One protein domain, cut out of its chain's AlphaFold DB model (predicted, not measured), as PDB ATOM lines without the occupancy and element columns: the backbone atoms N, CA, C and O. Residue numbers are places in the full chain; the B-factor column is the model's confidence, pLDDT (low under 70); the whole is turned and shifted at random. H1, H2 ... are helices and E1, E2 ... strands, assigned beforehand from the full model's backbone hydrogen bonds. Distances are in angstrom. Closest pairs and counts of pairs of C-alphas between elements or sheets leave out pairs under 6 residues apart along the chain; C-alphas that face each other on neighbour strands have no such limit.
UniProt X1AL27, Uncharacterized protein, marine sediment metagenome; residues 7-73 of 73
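This is residues 7 to 73 of the 73 residues of an uncharacterized protein of marine sediment metagenome (UniProt X1AL27). The model is an open U: the long helix H1 makes its base, residues 7 to 22, without a named element, make one arm at the start of H1, and a small head of the strands E1 and E2 with the short helix H2 makes the other arm, at the end of H1 where residue 40 lies. The space between the two arms is empty, and H1 stays away from E2 and H2. The printed part has 67 residues with two named helices and two named strands, in the order H1, E1, E2, H2; the sheet's order is E1, E2, and it is parallel. The class is mostly helix, though under half of the residues, 32 of 67, are in named elements. The whole is loose, with a radius of gyration of the C-alphas of 15.6 A, and elongated, spanning 45 by 27 by 18 A.

Residues 7 to 22 come first, and their C-alphas lie 14 to 24 A from the mean of the C-alphas. H1, residues 23 to 40, follows; it is apart from E2, residues 60 to 62, and apart from H2, residues 64 to 71. A short link of 7 residues joins H1 to E1, residues 48 to 50. E1 and E2 are parallel neighbours, with an angle of 34 degrees between their directions. The C-alphas of Ile 49 and Tyr 61 face each other at 4.7 A. Across this pair, N 49 and O 60 are within hydrogen-bond range at 2.8 A, and so are N 62 and O 49 at 2.9 A. The closest C-alphas of E1 and H2 are those of Val 50 and Leu 64, 5.8 A apart, and the two elements' centres are 10.0 A apart. In H1 and H2, every O i to N i+4 pair is within hydrogen-bond range.

The printed part begins at Val 7, with its C-alpha at (149.812, 211.064, 157.002). H1 runs from Pro 23, C-alpha at (139.917, 209.641, 162.422), to Leu 40, 26.0 A from first to last C-alpha. E1, Phe 48 to Val 50, measures 6.1 A, and E2, Gln 60 to Leu 62, measures 6.7 A. H2, Leu 64 to Val 71, measures 10.8 A and ends with C-alpha 71 at (156.446, 190.891, 132.857).

The two C-alphas farthest apart are those of Asp 14 and Arg 73, at 44.7 A; Arg 73 is the chain's last residue. The printed part has no cut. The link from E2 to H2 is tight, those from H1 to E1 and from E1 to E2 are short, and no link is long. The mean pLDDT of the printed part is 76.8; it is under 70 in residues 7 to 13, 15 to 21, 55 to 56 and 72 to 73.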
ATOM      1  N   VAL A   7     149.885 210.333 158.261       62.12
ATOM      2  CA  VAL A   7     149.812 211.064 157.002       62.12
ATOM      3  C   VAL A   7     151.195 211.606 156.686       62.12
ATOM      4  O   VAL A   7     151.769 212.371 157.462       62.12
ATOM      5  N   GLY A   8     151.719 211.217 155.523       59.44
ATOM      6  CA  GLY A   8     152.990 211.724 155.026       59.44
ATOM      7  C   GLY A   8     152.934 213.233 154.807       59.44
ATOM      8  O   GLY A   8     151.974 213.711 154.196       59.44
ATOM      9  N   LYS A   9     153.976 213.952 155.246       57.19
ATOM     10  CA  LYS A   9     154.148 215.408 155.070       57.19
ATOM     11  C   LYS A   9     153.796 215.895 153.657       57.19
ATOM     12  O   LYS A   9     153.117 216.887 153.476       57.19
ATOM     13  N   TYR A  10     154.105 215.088 152.647       62.12
ATOM     14  CA  TYR A  10     153.852 215.381 151.233       62.12
ATOM     15  C   TYR A  10     152.378 215.337 150.797       62.12
ATOM     16  O   TYR A  10     152.076 215.628 149.646       62.12
ATOM     17  N   SER A  11     151.450 214.955 151.680       63.00
ATOM     18  CA  SER A  11     150.011 214.954 151.372       63.00
ATOM     19  C   SER A  11     149.371 216.336 151.523       63.00
ATOM     20  O   SER A  11     148.230 216.515 151.105       63.00
ATOM     21  N   LYS A  12     150.054 217.273 152.194       65.19
ATOM     22  CA  LYS A  12     149.606 218.649 152.414       65.19
ATOM     23  C   LYS A  12     150.822 219.584 152.320       65.19
ATOM     24  O   LYS A  12     151.769 219.356 153.064       65.19
ATOM     25  N   PRO A  13     150.808 220.617 151.458       64.88
ATOM     26  CA  PRO A  13     151.954 221.518 151.278       64.88
ATOM     27  C   PRO A  13     152.402 222.187 152.582       64.88
ATOM     28  O   PRO A  13     153.588 222.412 152.791       64.88
ATOM     29  N   ASP A  14     151.446 222.431 153.477       70.94
ATOM     30  CA  ASP A  14     151.624 223.237 154.689       70.94
ATOM     31  C   ASP A  14     152.099 222.418 155.897       70.94
ATOM     32  O   ASP A  14     152.101 222.898 157.029       70.94
ATOM     33  N   VAL A  15     152.434 221.142 155.692       65.69
ATOM     34  CA  VAL A  15     152.737 220.219 156.782       65.69
ATOM     35  C   VAL A  15     154.160 219.702 156.636       65.69
ATOM     36  O   VAL A  15     154.452 218.857 155.800       65.69
ATOM     37  N   GLU A  16     155.061 220.192 157.488       65.81
ATOM     38  CA  GLU A  16     156.500 219.897 157.403       65.81
ATOM     39  C   GLU A  16     156.881 218.503 157.928       65.81
ATOM     40  O   GLU A  16     157.957 217.977 157.623       65.81
ATOM     41  N   LYS A  17     156.004 217.884 158.728       66.38
ATOM     42  CA  LYS A  17     156.261 216.607 159.402       66.38
ATOM     43  C   LYS A  17     155.091 215.651 159.252       66.38
ATOM     44  O   LYS A  17     153.935 216.034 159.158       66.38
ATOM     45  N   ASN A  18     155.416 214.370 159.259       62.84
ATOM     46  CA  ASN A  18     154.429 213.308 159.328       62.84
ATOM     47  C   ASN A  18     153.547 213.487 160.573       62.84
ATOM     48  O   ASN A  18     154.075 213.702 161.663       62.84
ATOM     49  N   TYR A  19     152.229 213.395 160.418       67.38
ATOM     50  CA  TYR A  19     151.282 213.624 161.512       67.38
ATOM     51  C   TYR A  19     150.261 212.495 161.611       67.38
ATOM     52  O   TYR A  19     150.005 211.799 160.627       67.38
ATOM     53  N   ILE A  20     149.681 212.306 162.800       67.19
ATOM     54  CA  ILE A  20     148.659 211.278 163.012       67.19
ATOM     55  C   ILE A  20     147.405 211.660 162.217       67.19
ATOM     56  O   ILE A  20     146.877 212.763 162.341       67.19
ATOM     57  N   ALA A  21     146.957 210.751 161.361       64.44
ATOM     58  CA  ALA A  21     145.796 210.889 160.516       64.44
ATOM     59  C   ALA A  21     144.563 211.174 161.362       64.44
ATOM     60  O   ALA A  21     144.279 210.470 162.330       64.44
ATOM     61  N   GLU A  22     143.792 212.172 160.941       72.00
ATOM     62  CA  GLU A  22     142.480 212.397 161.527       72.00
ATOM     63  C   GLU A  22     141.616 211.128 161.407       72.00
ATOM     64  O   GLU A  22     141.692 210.428 160.385       72.00
ATOM     65  N   PRO A  23     140.744 210.849 162.394       73.69
ATOM     66  CA  PRO A  23     139.917 209.641 162.422       73.69
ATOM     67  C   PRO A  23     139.123 209.400 161.129       73.69
ATOM     68  O   PRO A  23     138.995 208.268 160.665       73.69
ATOM     69  N   ILE A  24     138.644 210.472 160.487       77.62
ATOM     70  CA  ILE A  24     137.937 210.409 159.198       77.62
ATOM     71  C   ILE A  24     138.838 209.877 158.082       77.62
ATOM     72  O   ILE A  24     138.400 209.072 157.258       77.62
ATOM     73  N   LYS A  25     140.098 210.318 158.028       71.81
ATOM     74  CA  LYS A  25     141.043 209.871 157.003       71.81
ATOM     75  C   LYS A  25     141.438 208.418 157.233       71.81
ATOM     76  O   LYS A  25     141.497 207.662 156.265       71.81
ATOM     77  N   LEU A  26     141.629 208.015 158.490       73.12
ATOM     78  CA  LEU A  26     141.868 206.615 158.837       73.12
ATOM     79  C   LEU A  26     140.718 205.721 158.361       73.12
ATOM     80  O   LEU A  26     140.945 204.735 157.665       73.12
ATOM     81  N   LYS A  27     139.479 206.121 158.655       78.56
ATOM     82  CA  LYS A  27     138.272 205.398 158.245       78.56
ATOM     83  C   LYS A  27     138.168 205.259 156.720       78.56
ATOM     84  O   LYS A  27     137.847 204.188 156.215       78.56
ATOM     85  N   LYS A  28     138.516 206.308 155.963       82.38
ATOM     86  CA  LYS A  28     138.584 206.251 154.489       82.38
ATOM     87  C   LYS A  28     139.633 205.254 153.987       82.38
ATOM     88  O   LYS A  28     139.367 204.527 153.036       82.38
ATOM     89  N   LEU A  29     140.806 205.205 154.619       79.50
ATOM     90  CA  LEU A  29     141.859 204.250 154.263       79.50
ATOM     91  C   LEU A  29     141.442 202.806 154.568       79.50
ATOM     92  O   LEU A  29     141.695 201.921 153.754       79.50
ATOM     93  N   GLN A  30     140.754 202.580 155.690       81.06
ATOM     94  CA  GLN A  30     140.179 201.277 156.036       81.06
ATOM     95  C   GLN A  30     139.144 200.825 155.000       81.06
ATOM     96  O   GLN A  30     139.221 199.698 154.522       81.06
ATOM     97  N   TYR A  31     138.235 201.712 154.580       86.19
ATOM     98  CA  TYR A  31     137.299 201.400 153.495       86.19
ATOM     99  C   TYR A  31     138.014 201.098 152.176       86.19
ATOM    100  O   TYR A  31     137.641 200.158 151.481       86.19
ATOM    101  N   GLY A  32     139.071 201.845 151.847       86.25
ATOM    102  CA  GLY A  32     139.896 201.560 150.674       86.25
ATOM    103  C   GLY A  32     140.491 200.149 150.705       86.25
ATOM    104  O   GLY A  32     140.451 199.451 149.695       86.25
ATOM    105  N   LEU A  33     140.984 199.703 151.865       82.62
ATOM    106  CA  LEU A  33     141.496 198.342 152.035       82.62
ATOM    107  C   LEU A  33     140.396 197.294 151.822       82.62
ATOM    108  O   LEU A  33     140.598 196.367 151.046       82.62
ATOM    109  N   GLN A  34     139.225 197.485 152.436       86.00
ATOM    110  CA  GLN A  34     138.087 196.569 152.292       86.00
ATOM    111  C   GLN A  34     137.620 196.440 150.837       86.00
ATOM    112  O   GLN A  34     137.306 195.344 150.381       86.00
ATOM    113  N   ILE A  35     137.603 197.546 150.085       89.19
ATOM    114  CA  ILE A  35     137.245 197.536 148.660       89.19
ATOM    115  C   ILE A  35     138.271 196.738 147.851       89.19
ATOM    116  O   ILE A  35     137.882 195.948 146.994       89.19
ATOM    117  N   ILE A  36     139.568 196.920 148.119       84.75
ATOM    118  CA  ILE A  36     140.630 196.164 147.442       84.75
ATOM    119  C   ILE A  36     140.504 194.671 147.757       84.75
ATOM    120  O   ILE A  36     140.542 193.855 146.841       84.75
ATOM    121  N   GLU A  37     140.316 194.309 149.027       84.44
ATOM    122  CA  GLU A  37     140.119 192.917 149.446       84.44
ATOM    123  C   GLU A  37     138.894 192.289 148.774       84.44
ATOM    124  O   GLU A  37     138.976 191.174 148.263       84.44
ATOM    125  N   TRP A  38     137.782 193.021 148.694       88.25
ATOM    126  CA  TRP A  38     136.587 192.570 147.987       88.25
ATOM    127  C   TRP A  38     136.834 192.381 146.485       88.25
ATOM    128  O   TRP A  38     136.476 191.340 145.933       88.25
ATOM    129  N   LEU A  39     137.488 193.339 145.822       87.94
ATOM    130  CA  LEU A  39     137.822 193.255 144.396       87.94
ATOM    131  C   LEU A  39     138.706 192.048 144.081       87.94
ATOM    132  O   LEU A  39     138.493 191.388 143.068       87.94
ATOM    133  N   LEU A  40     139.654 191.711 144.955       85.56
ATOM    134  CA  LEU A  40     140.530 190.553 144.763       85.56
ATOM    135  C   LEU A  40     139.778 189.225 144.712       85.56
ATOM    136  O   LEU A  40     140.225 188.313 144.032       85.56
ATOM    137  N   THR A  41     138.614 189.121 145.358       86.81
ATOM    138  CA  THR A  41     137.760 187.924 145.245       86.81
ATOM    139  C   THR A  41     137.087 187.782 143.877       86.81
ATOM    140  O   THR A  41     136.514 186.737 143.579       86.81
ATOM    141  N   LYS A  42     137.103 188.841 143.061       90.88
ATOM    142  CA  LYS A  42     136.458 188.904 141.743       90.88
ATOM    143  C   LYS A  42     137.448 188.870 140.586       90.88
ATOM    144  O   LYS A  42     137.033 188.652 139.454       90.88
ATOM    145  N   ILE A  43     138.726 189.121 140.851       87.50
ATOM    146  CA  ILE A  43     139.767 189.131 139.829       87.50
ATOM    147  C   ILE A  43     140.348 187.720 139.736       87.50
ATOM    148  O   ILE A  43     140.935 187.221 140.689       87.50
ATOM    149  N   GLU A  44     140.202 187.088 138.575       86.81
ATOM    150  CA  GLU A  44     140.781 185.762 138.304       86.81
ATOM    151  C   GLU A  44     142.302 185.832 138.096       86.81
ATOM    152  O   GLU A  44     143.041 184.885 138.371       86.81
ATOM    153  N   ASN A  45     142.784 186.985 137.633       83.31
ATOM    154  CA  ASN A  45     144.193 187.228 137.371       83.31
ATOM    155  C   ASN A  45     144.981 187.426 138.678       83.31
ATOM    156  O   ASN A  45     144.526 188.115 139.593       83.31
ATOM    157  N   PRO A  46     146.227 186.935 138.756       80.69
ATOM    158  CA  PRO A  46     147.092 187.221 139.891       80.69
ATOM    159  C   PRO A  46     147.354 188.727 140.030       80.69
ATOM    160  O   PRO A  46     147.852 189.369 139.103       80.69
ATOM    161  N   VAL A  47     147.066 189.284 141.206       83.88
ATOM    162  CA  VAL A  47     147.345 190.688 141.533       83.88
ATOM    163  C   VAL A  47     148.597 190.780 142.395       83.88
ATOM    164  O   VAL A  47     148.720 190.097 143.412       83.88
ATOM    165  N   PHE A  48     149.517 191.662 142.002       84.50
ATOM    166  CA  PHE A  48     150.773 191.894 142.710       84.50
ATOM    167  C   PHE A  48     150.859 193.331 143.214       84.50
ATOM    168  O   PHE A  48     150.655 194.284 142.466       84.50
ATOM    169  N   ILE A  49     151.237 193.485 144.478       84.38
ATOM    170  CA  ILE A  49     151.583 194.768 145.079       84.38
ATOM    171  C   ILE A  49     153.093 194.965 144.931       84.38
ATOM    172  O   ILE A  49     153.888 194.234 145.521       84.38
ATOM    173  N   VAL A  50     153.509 195.954 144.142       85.50
ATOM    174  CA  VAL A  50     154.929 196.178 143.830       85.50
ATOM    175  C   VAL A  50     155.509 197.303 144.686       85.50
ATOM    176  O   VAL A  50     154.895 198.355 144.834       85.50
ATOM    177  N   ASN A  51     156.713 197.088 145.226       81.12
ATOM    178  CA  ASN A  51     157.480 198.074 145.998       81.12
ATOM    179  C   ASN A  51     156.712 198.662 147.202       81.12
ATOM    180  O   ASN A  51     156.806 199.850 147.509       81.12
ATOM    181  N   SER A  52     155.930 197.822 147.883       76.38
ATOM    182  CA  SER A  52     155.207 198.200 149.097       76.38
ATOM    183  C   SER A  52     155.631 197.337 150.276       76.38
ATOM    184  O   SER A  52     156.002 196.174 150.107       76.38
ATOM    185  N   LYS A  53     155.552 197.907 151.481       75.38
ATOM    186  CA  LYS A  53     155.716 197.150 152.724       75.38
ATOM    187  C   LYS A  53     154.523 196.211 152.906       75.38
ATOM    188  O   LYS A  53     153.397 196.566 152.549       75.38
ATOM    189  N   ILE A  54     154.779 195.041 153.486       75.38
ATOM    190  CA  ILE A  54     153.740 194.054 153.794       75.38
ATOM    191  C   ILE A  54     152.757 194.699 154.776       75.38
ATOM    192  O   ILE A  54     153.136 195.048 155.888       75.38
ATOM    193  N   ALA A  55     151.516 194.896 154.335       66.75
ATOM    194  CA  ALA A  55     150.446 195.484 155.143       66.75
ATOM    195  C   ALA A  55     149.414 194.443 155.606       66.75
ATOM    196  O   ALA A  55     148.680 194.671 156.554       66.75
ATOM    197  N   THR A  56     149.333 193.317 154.904       69.25
ATOM    198  CA  THR A  56     148.410 192.206 155.164       69.25
ATOM    199  C   THR A  56     148.968 190.961 154.487       69.25
ATOM    200  O   THR A  56     149.629 191.078 153.454       69.25
ATOM    201  N   VAL A  57     148.723 189.784 155.060       71.38
ATOM    202  CA  VAL A  57     149.275 188.500 154.589       71.38
ATOM    203  C   VAL A  57     148.598 188.027 153.295       71.38
ATOM    204  O   VAL A  57     149.189 187.283 152.520       71.38
ATOM    205  N   ASN A  58     147.389 188.518 153.012       71.31
ATOM    206  CA  ASN A  58     146.544 188.032 151.916       71.31
ATOM    207  C   ASN A  58     146.898 188.625 150.539       71.31
ATOM    208  O   ASN A  58     146.223 188.343 149.553       71.31
ATOM    209  N   LEU A  59     147.937 189.461 150.458       76.62
ATOM    210  CA  LEU A  59     148.377 190.106 149.220       76.62
ATOM    211  C   LEU A  59     149.745 189.580 148.789       76.62
ATOM    212  O   LEU A  59     150.624 189.337 149.615       76.62
ATOM    213  N   GLN A  60     149.953 189.455 147.477       82.69
ATOM    214  CA  GLN A  60     151.247 189.060 146.929       82.69
ATOM    215  C   GLN A  60     152.125 190.296 146.729       82.69
ATOM    216  O   GLN A  60     151.836 191.137 145.880       82.69
ATOM    217  N   TYR A  61     153.212 190.401 147.492       85.31
ATOM    218  CA  TYR A  61     154.143 191.527 147.403       85.31
ATOM    219  C   TYR A  61     155.371 191.160 146.578       85.31
ATOM    220  O   TYR A  61     155.992 190.117 146.790       85.31
ATOM    221  N   LEU A  62     155.753 192.046 145.662       86.69
ATOM    222  CA  LEU A  62     156.954 191.912 144.849       86.69
ATOM    223  C   LEU A  62     157.831 193.157 144.966       86.69
ATOM    224  O   LEU A  62     157.354 194.286 145.083       86.69
ATOM    225  N   THR A  63     159.142 192.957 144.876       85.62
ATOM    226  CA  THR A  63     160.058 194.062 144.587       85.62
ATOM    227  C   THR A  63     159.919 194.461 143.119       85.62
ATOM    228  O   THR A  63     159.515 193.651 142.278       85.62
ATOM    229  N   LEU A  64     160.266 195.710 142.796       83.75
ATOM    230  CA  LEU A  64     160.205 196.212 141.420       83.75
ATOM    231  C   LEU A  64     161.038 195.350 140.457       83.75
ATOM    232  O   LEU A  64     160.596 195.049 139.353       83.75
ATOM    233  N   GLU A  65     162.212 194.901 140.900       85.12
ATOM    234  CA  GLU A  65     163.091 194.013 140.133       85.12
ATOM    235  C   GLU A  65     162.432 192.660 139.838       85.12
ATOM    236  O   GLU A  65     162.401 192.219 138.690       85.12
ATOM    237  N   LYS A  66     161.822 192.027 140.853       85.69
ATOM    238  CA  LYS A  66     161.106 190.752 140.679       85.69
ATOM    239  C   LYS A  66     159.913 190.889 139.737       85.69
ATOM    240  O   LYS A  66     159.629 189.964 138.982       85.69
ATOM    241  N   PHE A  67     159.223 192.026 139.776       86.56
ATOM    242  CA  PHE A  67     158.110 192.300 138.875       86.56
ATOM    243  C   PHE A  67     158.572 192.444 137.419       86.56
ATOM    244  O   PHE A  67     158.000 191.799 136.543       86.56
ATOM    245  N   LYS A  68     159.649 193.202 137.160       84.62
ATOM    246  CA  LYS A  68     160.223 193.346 135.808       84.62
ATOM    247  C   LYS A  68     160.559 191.990 135.180       84.62
ATOM    248  O   LYS A  68     160.182 191.741 134.041       84.62
ATOM    249  N   ASN A  69     161.156 191.080 135.946       85.25
ATOM    250  CA  ASN A  69     161.489 189.734 135.465       85.25
ATOM    251  C   ASN A  69     160.259 188.856 135.163       85.25
ATOM    252  O   ASN A  69     160.371 187.891 134.414       85.25
ATOM    253  N   LYS A  70     159.095 189.161 135.755       78.88
ATOM    254  CA  LYS A  70     157.831 188.450 135.509       78.88
ATOM    255  C   LYS A  70     157.081 188.956 134.276       78.88
ATOM    256  O   LYS A  70     156.388 188.164 133.655       78.88
ATOM    257  N   VAL A  71     157.174 190.253 133.971       70.69
ATOM    258  CA  VAL A  71     156.446 190.891 132.857       70.69
ATOM    259  C   VAL A  71     157.192 190.758 131.527       70.69
ATOM    260  O   VAL A  71     156.566 190.748 130.478       70.69
ATOM    261  N   VAL A  72     158.521 190.640 131.557       60.66
ATOM    262  CA  VAL A  72     159.372 190.543 130.353       60.66
ATOM    263  C   VAL A  72     159.557 189.078 129.906       60.66
ATOM    264  O   VAL A  72     160.619 188.690 129.433       60.66
ATOM    265  N   ARG A  73     158.537 188.231 130.083       49.34
ATOM    266  CA  ARG A  73     158.509 186.857 129.562       49.34
ATOM    267  C   ARG A  73     157.372 186.678 128.578       49.34
ATOM    268  O   ARG A  73     156.254 187.116 128.923       49.34
TER     269      ARG A  73